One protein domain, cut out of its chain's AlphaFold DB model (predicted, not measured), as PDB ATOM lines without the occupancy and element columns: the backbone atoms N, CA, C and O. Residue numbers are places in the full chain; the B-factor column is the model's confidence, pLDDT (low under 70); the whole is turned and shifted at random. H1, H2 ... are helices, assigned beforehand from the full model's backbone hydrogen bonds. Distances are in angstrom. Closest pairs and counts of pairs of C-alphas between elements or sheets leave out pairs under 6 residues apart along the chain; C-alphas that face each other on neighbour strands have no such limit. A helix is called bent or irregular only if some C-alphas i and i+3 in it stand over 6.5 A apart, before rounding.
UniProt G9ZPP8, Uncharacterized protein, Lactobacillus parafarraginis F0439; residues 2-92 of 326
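Overview. This is residues 2 to 92 of the 326 residues of an uncharacterized protein of Lactobacillus parafarraginis F0439 (UniProt G9ZPP8). One long helix, H4, makes most of the long axis, and H1 meets the middle of H4 near its own last residues, at a steep tilt, with short H2 following it and also packed on H4. From H2 a long loop, residues 20 to 46, runs out past the beginning of H4 to tiny H3; residues 46 to 52 stick out at that end and residues 81 to 92 at the other. The printed part has 91 residues with four named helices in the order H1, H2, H3, H4, no named strand, and the class all helix. It is only just extended, close to loose, with a radius of gyration of the C-alphas of 18.6 A, and elongated, spanning 66 by 34 by 22 A.

Along the chain. H4, residues 58 to 89, measures 42.9 A from C-alpha 58 at (219.300, 182.525, 213.818) to C-alpha 89 at (234.192, 185.348, 253.947). It is neither bent nor irregular, but only just: C-alphas 67 and 70 are 6.4 A apart. H1, residues 2 to 14, begins at C-alpha 2 at (231.699, 161.544, 240.140) and measures 17.7 A. H2, residues 16 to 19, measures 5.3 A, and H3, residues 47 to 50, 5.1 A.

Arrangement. H4 touches H1 with residues 68 to 79 alone; the closest C-alphas, of Tyr 12 and Gly 72, are 4.2 A apart. Their lines stand at a steep tilt of 53 degrees, opposite ways. H4 touches H2 with residues 67 to 75 alone; the closest C-alphas, of Phe 16 and Asn 75, are 6.1 A apart. H1 and H2 meet only through their link. H3 is apart from H1, H2 and H4. Residues 21 to 22 pair with residues 26 to 27, antiparallel. Every O i to N i+4 pair is within hydrogen-bond range in H1, and 26 of 28 in H4; H2 and H3 are too short for such a pair, and each has its 1 O i to N i+3 pair within range.

Size, cuts and confidence. The two C-alphas farthest apart, of Pro 46 and Arg 92, are 66.4 A apart. The printed part has no cut. The link from H2 to H3, 27 residues, is long. The mean pLDDT of the printed part is 72.7, and residues 2 to 5, 22 to 35 and 37 to 56 are under 70.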
ATOM      1  N   ALA A   2     232.985 161.698 240.853       56.28
ATOM      2  CA  ALA A   2     231.699 161.544 240.140       56.28
ATOM      3  C   ALA A   2     230.497 162.296 240.762       56.28
ATOM      4  O   ALA A   2     229.683 162.856 240.037       56.28
ATOM      5  N   LYS A   3     230.402 162.365 242.101       65.38
ATOM      6  CA  LYS A   3     229.332 163.104 242.799       65.38
ATOM      7  C   LYS A   3     229.403 164.622 242.574       65.38
ATOM      8  O   LYS A   3     228.367 165.241 242.383       65.38
ATOM      9  N   ILE A   4     230.611 165.192 242.558       66.12
ATOM     10  CA  ILE A   4     230.839 166.632 242.339       66.12
ATOM     11  C   ILE A   4     230.507 166.985 240.890       66.12
ATOM     12  O   ILE A   4     229.753 167.916 240.648       66.12
ATOM     13  N   ALA A   5     230.999 166.192 239.933       66.81
ATOM     14  CA  ALA A   5     230.694 166.378 238.516       66.81
ATOM     15  C   ALA A   5     229.183 166.357 238.247       66.81
ATOM     16  O   ALA A   5     228.665 167.237 237.569       66.81
ATOM     17  N   LYS A   6     228.469 165.389 238.839       73.06
ATOM     18  CA  LYS A   6     227.012 165.311 238.735       73.06
ATOM     19  C   LYS A   6     226.327 166.557 239.306       73.06
ATOM     20  O   LYS A   6     225.461 167.100 238.647       73.06
ATOM     21  N   GLN A   7     226.741 167.035 240.479       77.81
ATOM     22  CA  GLN A   7     226.154 168.234 241.089       77.81
ATOM     23  C   GLN A   7     226.378 169.501 240.251       77.81
ATOM     24  O   GLN A   7     225.461 170.299 240.128       77.81
ATOM     25  N   LEU A   8     227.558 169.669 239.644       78.69
ATOM     26  CA  LEU A   8     227.825 170.799 238.744       78.69
ATOM     27  C   LEU A   8     226.950 170.731 237.481       78.69
ATOM     28  O   LEU A   8     226.414 171.745 237.048       78.69
ATOM     29  N   ILE A   9     226.766 169.533 236.917       80.19
ATOM     30  CA  ILE A   9     225.881 169.302 235.763       80.19
ATOM     31  C   ILE A   9     224.415 169.551 236.130       80.19
ATOM     32  O   ILE A   9     223.682 170.159 235.352       80.19
ATOM     33  N   ASP A  10     223.982 169.079 237.298       83.50
ATOM     34  CA  ASP A  10     222.616 169.274 237.783       83.50
ATOM     35  C   ASP A  10     222.345 170.775 238.001       83.50
ATOM     36  O   ASP A  10     221.310 171.269 237.566       83.50
ATOM     37  N   GLU A  11     223.295 171.521 238.575       83.81
ATOM     38  CA  GLU A  11     223.181 172.974 238.762       83.81
ATOM     39  C   GLU A  11     223.148 173.731 237.426       83.81
ATOM     40  O   GLU A  11     222.318 174.618 237.234       83.81
ATOM     41  N   TYR A  12     224.003 173.356 236.470       83.12
ATOM     42  CA  TYR A  12     224.004 173.949 235.133       83.12
ATOM     43  C   TYR A  12     222.646 173.774 234.436       83.12
ATOM     44  O   TYR A  12     222.075 174.729 233.918       83.12
ATOM     45  N   ASN A  13     222.090 172.561 234.456       79.94
ATOM     46  CA  ASN A  13     220.857 172.266 233.724       79.94
ATOM     47  C   ASN A  13     219.584 172.694 234.472       79.94
ATOM     48  O   ASN A  13     218.597 173.056 233.835       79.94
ATOM     49  N   PHE A  14     219.588 172.637 235.807       82.69
ATOM     50  CA  PHE A  14     218.377 172.736 236.633       82.69
ATOM     51  C   PHE A  14     218.486 173.738 237.794       82.69
ATOM     52  O   PHE A  14     217.630 173.740 238.680       82.69
ATOM     53  N   GLY A  15     219.505 174.599 237.805       81.62
ATOM     54  CA  GLY A  15     219.672 175.636 238.824       81.62
ATOM     55  C   GLY A  15     218.577 176.710 238.806       81.62
ATOM     56  O   GLY A  15     217.612 176.646 238.038       81.62
ATOM     57  N   PHE A  16     218.716 177.702 239.686       81.69
ATOM     58  CA  PHE A  16     217.652 178.655 240.031       81.69
ATOM     59  C   PHE A  16     217.005 179.362 238.827       81.69
ATOM     60  O   PHE A  16     215.784 179.362 238.714       81.69
ATOM     61  N   LEU A  17     217.783 179.930 237.903       78.94
ATOM     62  CA  LEU A  17     217.253 180.661 236.742       78.94
ATOM     63  C   LEU A  17     216.496 179.753 235.763       78.94
ATOM     64  O   LEU A  17     215.638 180.239 235.024       78.94
ATOM     65  N   SER A  18     216.805 178.452 235.768       76.88
ATOM     66  CA  SER A  18     216.198 177.459 234.874       76.88
ATOM     67  C   SER A  18     214.984 176.761 235.492       76.88
ATOM     68  O   SER A  18     214.122 176.285 234.757       76.88
ATOM     69  N   SER A  19     214.902 176.685 236.824       76.12
ATOM     70  CA  SER A  19     213.851 175.943 237.537       76.12
ATOM     71  C   SER A  19     212.869 176.820 238.310       76.12
ATOM     72  O   SER A  19     211.721 176.414 238.505       76.12
ATOM     73  N   TYR A  20     213.276 178.015 238.745       73.75
ATOM     74  CA  TYR A  20     212.403 178.915 239.486       73.75
ATOM     75  C   TYR A  20     211.420 179.605 238.540       73.75
ATOM     76  O   TYR A  20     211.812 180.283 237.589       73.75
ATOM     77  N   GLN A  21     210.133 179.424 238.814       71.19
ATOM     78  CA  GLN A  21     209.047 179.988 238.024       71.19
ATOM     79  C   GLN A  21     208.558 181.292 238.650       71.19
ATOM     80  O   GLN A  21     208.366 181.374 239.864       71.19
ATOM     81  N   PHE A  22     208.323 182.306 237.817       61.56
ATOM     82  CA  PHE A  22     207.737 183.575 238.245       61.56
ATOM     83  C   PHE A  22     206.447 183.846 237.464       61.56
ATOM     84  O   PHE A  22     206.430 183.728 236.241       61.56
ATOM     85  N   GLY A  23     205.368 184.222 238.156       67.56
ATOM     86  CA  GLY A  23     204.080 184.517 237.517       67.56
ATOM     87  C   GLY A  23     203.460 183.290 236.843       67.56
ATOM     88  O   GLY A  23     203.144 182.316 237.521       67.56
ATOM     89  N   ASP A  24     203.304 183.336 235.518       67.62
ATOM     90  CA  ASP A  24     202.594 182.348 234.687       67.62
ATOM     91  C   ASP A  24     203.358 181.011 234.501       67.62
ATOM     92  O   ASP A  24     203.389 180.436 233.415       67.62
ATOM     93  N   ASN A  25     204.001 180.495 235.555       63.69
ATOM     94  CA  ASN A  25     204.735 179.218 235.588       63.69
ATOM     95  C   ASN A  25     205.900 179.084 234.592       63.69
ATOM     96  O   ASN A  25     206.323 177.976 234.260       63.69
ATOM     97  N   SER A  26     206.452 180.197 234.118       63.12
ATOM     98  CA  SER A  26     207.580 180.181 233.187       63.12
ATOM     99  C   SER A  26     208.899 180.475 233.909       63.12
ATOM    100  O   SER A  26     208.915 181.322 234.811       63.12
ATOM    101  N   PRO A  27     210.007 179.804 233.545       67.00
ATOM    102  CA  PRO A  27     211.331 180.146 234.055       67.00
ATOM    103  C   PRO A  27     211.751 181.589 233.722       67.00
ATOM    104  O   PRO A  27     211.272 182.200 232.767       67.00
ATOM    105  N   ILE A  28     212.691 182.131 234.501       67.31
ATOM    106  CA  ILE A  28     213.079 183.557 234.459       67.31
ATOM    107  C   ILE A  28     213.687 183.974 233.100       67.31
ATOM    108  O   ILE A  28     213.572 185.138 232.717       67.31
ATOM    109  N   LEU A  29     214.287 183.046 232.342       68.31
ATOM    110  CA  LEU A  29     214.977 183.325 231.069       68.31
ATOM    111  C   LEU A  29     214.314 182.722 229.812       68.31
ATOM    112  O   LEU A  29     214.868 182.845 228.722       68.31
ATOM    113  N   THR A  30     213.126 182.114 229.909       60.44
ATOM    114  CA  THR A  30     212.451 181.493 228.743       60.44
ATOM    115  C   THR A  30     211.685 182.471 227.850       60.44
ATOM    116  O   THR A  30     211.185 182.074 226.806       60.44
ATOM    117  N   HIS A  31     211.579 183.744 228.237       56.34
ATOM    118  CA  HIS A  31     210.843 184.769 227.484       56.34
ATOM    119  C   HIS A  31     211.725 185.632 226.573       56.34
ATOM    120  O   HIS A  31     211.284 186.687 226.111       56.34
ATOM    121  N   TYR A  32     212.971 185.226 226.311       61.41
ATOM    122  CA  TYR A  32     213.772 185.927 225.316       61.41
ATOM    123  C   TYR A  32     213.297 185.553 223.908       61.41
ATOM    124  O   TYR A  32     213.664 184.520 223.354       61.41
ATOM    125  N   GLU A  33     212.477 186.421 223.328       64.06
ATOM    126  CA  GLU A  33     212.105 186.380 221.920       64.06
ATOM    127  C   GLU A  33     213.043 187.325 221.156       64.06
ATOM    128  O   GLU A  33     212.986 188.548 221.322       64.06
ATOM    129  N   TYR A  34     213.944 186.773 220.336       67.62
ATOM    130  CA  TYR A  34     214.751 187.590 219.433       67.62
ATOM    131  C   TYR A  34     213.825 188.249 218.404       67.62
ATOM    132  O   TYR A  34     213.224 187.573 217.578       67.62
ATOM    133  N   ARG A  35     213.705 189.579 218.463       68.12
ATOM    134  CA  ARG A  35     212.906 190.387 217.517       68.12
ATOM    135  C   ARG A  35     213.757 191.132 216.493       68.12
ATOM    136  O   ARG A  35     213.271 192.049 215.832       68.12
ATOM    137  N   GLY A  36     215.046 190.814 216.430       70.38
ATOM    138  CA  GLY A  36     215.925 191.363 215.412       70.38
ATOM    139  C   GLY A  36     215.678 190.700 214.057       70.38
ATOM    140  O   GLY A  36     214.985 189.687 213.978       70.38
ATOM    141  N   PRO A  37     216.235 191.267 212.981       68.00
ATOM    142  CA  PRO A  37     216.180 190.636 211.674       68.00
ATOM    143  C   PRO A  37     216.867 189.266 211.716       68.00
ATOM    144  O   PRO A  37     217.968 189.119 212.264       68.00
ATOM    145  N   ASP A  38     216.190 188.270 211.153       67.25
ATOM    146  CA  ASP A  38     216.733 186.940 210.922       67.25
ATOM    147  C   ASP A  38     217.239 186.875 209.479       67.25
ATOM    148  O   ASP A  38     216.464 186.839 208.528       67.25
ATOM    149  N   PHE A  39     218.559 186.920 209.322       65.69
ATOM    150  CA  PHE A  39     219.211 186.914 208.014       65.69
ATOM    151  C   PHE A  39     219.575 185.505 207.540       65.69
ATOM    152  O   PHE A  39     220.276 185.373 206.536       65.69
ATOM    153  N   THR A  40     219.147 184.455 208.253       64.44
ATOM    154  CA  THR A  40     219.504 183.062 207.920       64.44
ATOM    155  C   THR A  40     219.079 182.711 206.496       64.44
ATOM    156  O   THR A  40     219.825 182.046 205.779       64.44
ATOM    157  N   ASP A  41     217.944 183.260 206.053       59.12
ATOM    158  CA  ASP A  41     217.400 183.069 204.706       59.12
ATOM    159  C   ASP A  41     217.919 184.097 203.675       59.12
ATOM    160  O   ASP A  41     217.737 183.913 202.471       59.12
ATOM    161  N   GLU A  42     218.585 185.178 204.106       57.09
ATOM    162  CA  GLU A  42     219.036 186.270 203.220       57.09
ATOM    163  C   GLU A  42     220.406 186.019 202.571       57.09
ATOM    164  O   GLU A  42     220.872 186.808 201.742       57.09
ATOM    165  N   VAL A  43     221.063 184.903 202.889       56.00
ATOM    166  CA  VAL A  43     222.358 184.578 202.298       56.00
ATOM    167  C   VAL A  43     222.150 183.722 201.046       56.00
ATOM    168  O   VAL A  43     221.906 182.520 201.125       56.00
ATOM    169  N   HIS A  44     222.309 184.321 199.860       53.66
ATOM    170  CA  HIS A  44     222.539 183.593 198.603       53.66
ATOM    171  C   HIS A  44     223.904 182.885 198.647       53.66
ATOM    172  O   HIS A  44     224.834 183.222 197.911       53.66
ATOM    173  N   LEU A  45     224.060 181.926 199.557       59.06
ATOM    174  CA  LEU A  45     225.260 181.120 199.651       59.06
ATOM    175  C   LEU A  45     225.232 180.055 198.555       59.06
ATOM    176  O   LEU A  45     224.187 179.451 198.295       59.06
ATOM    177  N   PRO A  46     226.374 179.786 197.906       60.12
ATOM    178  CA  PRO A  46     226.508 178.641 197.017       60.12
ATOM    179  C   PRO A  46     226.043 177.363 197.730       60.12
ATOM    180  O   PRO A  46     226.390 177.154 198.892       60.12
ATOM    181  N   ALA A  47     225.310 176.480 197.044       59.19
ATOM    182  CA  ALA A  47     224.707 175.268 197.628       59.19
ATOM    183  C   ALA A  47     225.694 174.392 198.434       59.19
ATOM    184  O   ALA A  47     225.318 173.736 199.401       59.19
ATOM    185  N   MET A  48     226.978 174.432 198.071       56.38
ATOM    186  CA  MET A  48     228.083 173.762 198.769       56.38
ATOM    187  C   MET A  48     228.395 174.305 200.177       56.38
ATOM    188  O   MET A  48     228.995 173.587 200.966       56.38
ATOM    189  N   MET A  49     228.008 175.543 200.499       54.28
ATOM    190  CA  MET A  49     228.149 176.143 201.835       54.28
ATOM    191  C   MET A  49     226.868 175.995 202.666       54.28
ATOM    192  O   MET A  49     226.937 175.884 203.888       54.28
ATOM    193  N   VAL A  50     225.705 175.918 202.008       55.19
ATOM    194  CA  VAL A  50     224.399 175.712 202.661       55.19
ATOM    195  C   VAL A  50     224.342 174.357 203.374       55.19
ATOM    196  O   VAL A  50     223.861 174.283 204.496       55.19
ATOM    197  N   GLY A  51     224.930 173.305 202.793       53.12
ATOM    198  CA  GLY A  51     224.992 171.975 203.422       53.12
ATOM    199  C   GLY A  51     225.844 171.887 204.698       53.12
ATOM    200  O   GLY A  51     225.842 170.846 205.349       53.12
ATOM    201  N   THR A  52     226.580 172.948 205.049       53.09
ATOM    202  CA  THR A  52     227.368 173.039 206.294       53.09
ATOM    203  C   THR A  52     226.765 173.982 207.331       53.09
ATOM    204  O   THR A  52     227.271 174.047 208.451       53.09
ATOM    205  N   LEU A  53     225.706 174.714 206.976       52.81
ATOM    206  CA  LEU A  53     224.998 175.548 207.934       52.81
ATOM    207  C   LEU A  53     224.074 174.668 208.787       52.81
ATOM    208  O   LEU A  53     223.443 173.755 208.252       52.81
ATOM    209  N   PRO A  54     223.990 174.908 210.105       55.06
ATOM    210  CA  PRO A  54     222.982 174.265 210.937       55.06
ATOM    211  C   PRO A  54     221.581 174.547 210.372       55.06
ATOM    212  O   PRO A  54     221.313 175.673 209.969       55.06
ATOM    213  N   GLU A  55     220.672 173.568 210.397       58.31
ATOM    214  CA  GLU A  55     219.264 173.723 209.961       58.31
ATOM    215  C   GLU A  55     218.446 174.717 210.819       58.31
ATOM    216  O   GLU A  55     217.250 174.892 210.601       58.31
ATOM    217  N   PHE A  56     219.062 175.352 211.816       62.88
ATOM    218  CA  PHE A  56     218.387 176.205 212.787       62.88
ATOM    219  C   PHE A  56     218.394 177.666 212.334       62.88
ATOM    220  O   PHE A  56     219.441 178.202 211.968       62.88
ATOM    221  N   GLN A  57     217.235 178.322 212.425       70.50
ATOM    222  CA  GLN A  57     217.118 179.767 212.234       70.50
ATOM    223  C   GLN A  57     217.979 180.506 213.270       70.50
ATOM    224  O   GLN A  57     218.131 180.048 214.408       70.50
ATOM    225  N   LEU A  58     218.535 181.666 212.908       71.38
ATOM    226  CA  LEU A  58     219.300 182.525 213.818       71.38
ATOM    227  C   LEU A  58     218.493 182.821 215.085       71.38
ATOM    228  O   LEU A  58     219.046 182.818 216.183       71.38
ATOM    229  N   THR A  59     217.183 183.015 214.942       72.94
ATOM    230  CA  THR A  59     216.262 183.211 216.064       72.94
ATOM    231  C   THR A  59     216.273 182.030 217.041       72.94
ATOM    232  O   THR A  59     216.440 182.236 218.246       72.94
ATOM    233  N   ASP A  60     216.186 180.796 216.538       73.56
ATOM    234  CA  ASP A  60     216.228 179.579 217.358       73.56
ATOM    235  C   ASP A  60     217.602 179.377 218.002       73.56
ATOM    236  O   ASP A  60     217.699 179.003 219.174       73.56
ATOM    237  N   ALA A  61     218.674 179.672 217.263       73.62
ATOM    238  CA  ALA A  61     220.040 179.584 217.764       73.62
ATOM    239  C   ALA A  61     220.300 180.593 218.896       73.62
ATOM    240  O   ALA A  61     220.866 180.233 219.930       73.62
ATOM    241  N   ILE A  62     219.850 181.844 218.735       75.31
ATOM    242  CA  ILE A  62     219.957 182.882 219.768       75.31
ATOM    243  C   ILE A  62     219.109 182.504 220.986       75.31
ATOM    244  O   ILE A  62     219.585 182.626 222.118       75.31
ATOM    245  N   HIS A  63     217.880 182.028 220.774       75.69
ATOM    246  CA  HIS A  63     217.027 181.586 221.871       75.69
ATOM    247  C   HIS A  63     217.694 180.437 222.634       75.69
ATOM    248  O   HIS A  63     217.865 180.548 223.846       75.69
ATOM    249  N   HIS A  64     218.157 179.388 221.949       76.44
ATOM    250  CA  HIS A  64     218.859 178.273 222.585       76.44
ATOM    251  C   HIS A  64     220.105 178.733 223.355       76.44
ATOM    252  O   HIS A  64     220.346 178.292 224.479       76.44
ATOM    253  N   PHE A  65     220.890 179.651 222.788       79.00
ATOM    254  CA  PHE A  65     222.060 180.203 223.463       79.00
ATOM    255  C   PHE A  65     221.689 180.910 224.776       79.00
ATOM    256  O   PHE A  65     222.299 180.646 225.812       79.00
ATOM    257  N   ILE A  66     220.665 181.766 224.766       76.75
ATOM    258  CA  ILE A  66     220.263 182.527 225.956       76.75
ATOM    259  C   ILE A  66     219.583 181.630 226.997       76.75
ATOM    260  O   ILE A  66     219.949 181.669 228.173       76.75
ATOM    261  N   SER A  67     218.618 180.806 226.583       72.81
ATOM    262  CA  SER A  67     217.803 180.014 227.511       72.81
ATOM    263  C   SER A  67     218.534 178.800 228.078       72.81
ATOM    264  O   SER A  67     218.222 178.383 229.191       72.81
ATOM    265  N   VAL A  68     219.519 178.249 227.358       74.31
ATOM    266  CA  VAL A  68     220.264 177.060 227.797       74.31
ATOM    267  C   VAL A  68     221.675 177.422 228.247       74.31
ATOM    268  O   VAL A  68     222.048 177.122 229.380       74.31
ATOM    269  N   GLN A  69     222.468 178.077 227.395       80.62
ATOM    270  CA  GLN A  69     223.897 178.271 227.670       80.62
ATOM    271  C   GLN A  69     224.141 179.392 228.687       80.62
ATOM    272  O   GLN A  69     224.849 179.185 229.671       80.62
ATOM    273  N   VAL A  70     223.525 180.568 228.502       83.12
ATOM    274  CA  VAL A  70     223.681 181.703 229.434       83.12
ATOM    275  C   VAL A  70     223.033 181.395 230.786       83.12
ATOM    276  O   VAL A  70     223.660 181.600 231.826       83.12
ATOM    277  N   ALA A  71     221.810 180.858 230.781       82.69
ATOM    278  CA  ALA A  71     221.121 180.458 232.008       82.69
ATOM    279  C   ALA A  71     221.923 179.418 232.805       82.69
ATOM    280  O   ALA A  71     222.130 179.588 234.009       82.69
ATOM    281  N   GLY A  72     222.423 178.373 232.134       83.62
ATOM    282  CA  GLY A  72     223.197 177.324 232.788       83.62
ATOM    283  C   GLY A  72     224.543 177.808 233.317       83.62
ATOM    284  O   GLY A  72     224.912 177.483 234.449       83.62
ATOM    285  N   LEU A  73     225.240 178.658 232.551       87.50
ATOM    286  CA  LEU A  73     226.461 179.330 232.996       87.50
ATOM    287  C   LEU A  73     226.218 180.106 234.295       87.50
ATOM    288  O   LEU A  73     226.975 179.962 235.256       87.50
ATOM    289  N   PHE A  74     225.159 180.916 234.333       89.25
ATOM    290  CA  PHE A  74     224.854 181.758 235.485       89.25
ATOM    291  C   PHE A  74     224.433 180.937 236.697       89.25
ATOM    292  O   PHE A  74     224.953 181.184 237.779       89.25
ATOM    293  N   ASN A  75     223.565 179.937 236.529       87.56
ATOM    294  CA  ASN A  75     223.198 179.024 237.612       87.56
ATOM    295  C   ASN A  75     224.434 178.408 238.269       87.56
ATOM    296  O   ASN A  75     224.638 178.529 239.478       87.56
ATOM    297  N   LEU A  76     225.292 177.803 237.446       87.81
ATOM    298  CA  LEU A  76     226.490 177.128 237.913       87.81
ATOM    299  C   LEU A  76     227.436 178.095 238.631       87.81
ATOM    300  O   LEU A  76     227.866 177.834 239.758       87.81
ATOM    301  N   LEU A  77     227.780 179.208 237.982       88.88
ATOM    302  CA  LEU A  77     228.803 180.111 238.495       88.88
ATOM    303  C   LEU A  77     228.312 180.968 239.658       88.88
ATOM    304  O   LEU A  77     229.104 181.237 240.555       88.88
ATOM    305  N   LEU A  78     227.032 181.339 239.731       88.19
ATOM    306  CA  LEU A  78     226.496 182.009 240.921       88.19
ATOM    307  C   LEU A  78     226.549 181.085 242.128       88.19
ATOM    308  O   LEU A  78     227.013 181.506 243.183       88.19
ATOM    309  N   SER A  79     226.145 179.824 241.979       85.50
ATOM    310  CA  SER A  79     226.197 178.848 243.070       85.50
ATOM    311  C   SER A  79     227.632 178.605 243.549       85.50
ATOM    312  O   SER A  79     227.897 178.589 244.754       85.50
ATOM    313  N   VAL A  80     228.592 178.516 242.624       84.50
ATOM    314  CA  VAL A  80     230.026 178.411 242.947       84.50
ATOM    315  C   VAL A  80     230.548 179.688 243.605       84.50
ATOM    316  O   VAL A  80     231.246 179.613 244.616       84.50
ATOM    317  N   GLY A  81     230.187 180.856 243.076       84.44
ATOM    318  CA  GLY A  81     230.562 182.159 243.618       84.44
ATOM    319  C   GLY A  81     230.024 182.373 245.033       84.44
ATOM    320  O   GLY A  81     230.777 182.773 245.919       84.44
ATOM    321  N   LEU A  82     228.759 182.027 245.278       83.44
ATOM    322  CA  LEU A  82     228.121 182.064 246.595       83.44
ATOM    323  C   LEU A  82     228.769 181.075 247.566       83.44
ATOM    324  O   LEU A  82     229.005 181.426 248.722       83.44
ATOM    325  N   HIS A  83     229.100 179.862 247.116       82.44
ATOM    326  CA  HIS A  83     229.805 178.891 247.949       82.44
ATOM    327  C   HIS A  83     231.208 179.381 248.324       82.44
ATOM    328  O   HIS A  83     231.584 179.342 249.496       82.44
ATOM    329  N   ALA A  84     231.970 179.891 247.351       82.06
ATOM    330  CA  ALA A  84     233.297 180.449 247.583       82.06
ATOM    331  C   ALA A  84     233.239 181.652 248.534       82.06
ATOM    332  O   ALA A  84     234.048 181.743 249.458       82.06
ATOM    333  N   PHE A  85     232.255 182.533 248.347       85.00
ATOM    334  CA  PHE A  85     231.967 183.637 249.253       85.00
ATOM    335  C   PHE A  85     231.666 183.137 250.668       85.00
ATOM    336  O   PHE A  85     232.309 183.586 251.613       85.00
ATOM    337  N   TYR A  86     230.759 182.171 250.829       85.56
ATOM    338  CA  TYR A  86     230.422 181.596 252.129       85.56
ATOM    339  C   TYR A  86     231.656 181.023 252.839       85.56
ATOM    340  O   TYR A  86     231.943 181.405 253.971       85.56
ATOM    341  N   VAL A  87     232.426 180.166 252.162       83.75
ATOM    342  CA  VAL A  87     233.588 179.488 252.760       83.75
ATOM    343  C   VAL A  87     234.700 180.469 253.134       83.75
ATOM    344  O   VAL A  87     235.315 180.316 254.188       83.75
ATOM    345  N   LYS A  88     234.982 181.460 252.280       83.25
ATOM    346  CA  LYS A  88     236.104 182.386 252.494       83.25
ATOM    347  C   LYS A  88     235.754 183.536 253.430       83.25
ATOM    348  O   LYS A  88     236.605 183.969 254.199       83.25
ATOM    349  N   THR A  89     234.532 184.056 253.340       87.69
ATOM    350  CA  THR A  89     234.192 185.348 253.947       87.69
ATOM    351  C   THR A  89     233.327 185.211 255.192       87.69
ATOM    352  O   THR A  89     233.541 185.965 256.136       87.69
ATOM    353  N   LEU A  90     232.397 184.251 255.234       89.31
ATOM    354  CA  LEU A  90     231.416 184.100 256.311       89.31
ATOM    355  C   LEU A  90     231.922 183.158 257.407       89.31
ATOM    356  O   LEU A  90     231.278 182.170 257.754       89.31
ATOM    357  N   THR A  91     233.093 183.465 257.959       90.88
ATOM    358  CA  THR A  91     233.727 182.673 259.019       90.88
ATOM    359  C   THR A  91     233.655 183.398 260.356       90.88
ATOM    360  O   THR A  91     233.609 184.622 260.400       90.88
ATOM    361  N   ARG A  92     233.690 182.642 261.464       91.88
ATOM    362  CA  ARG A  92     233.627 183.185 262.839       91.88
ATOM    363  C   ARG A  92     234.806 184.080 263.226       91.88
ATOM    364  O   ARG A  92     234.730 184.735 264.256       91.88
TER     365      ARG A  92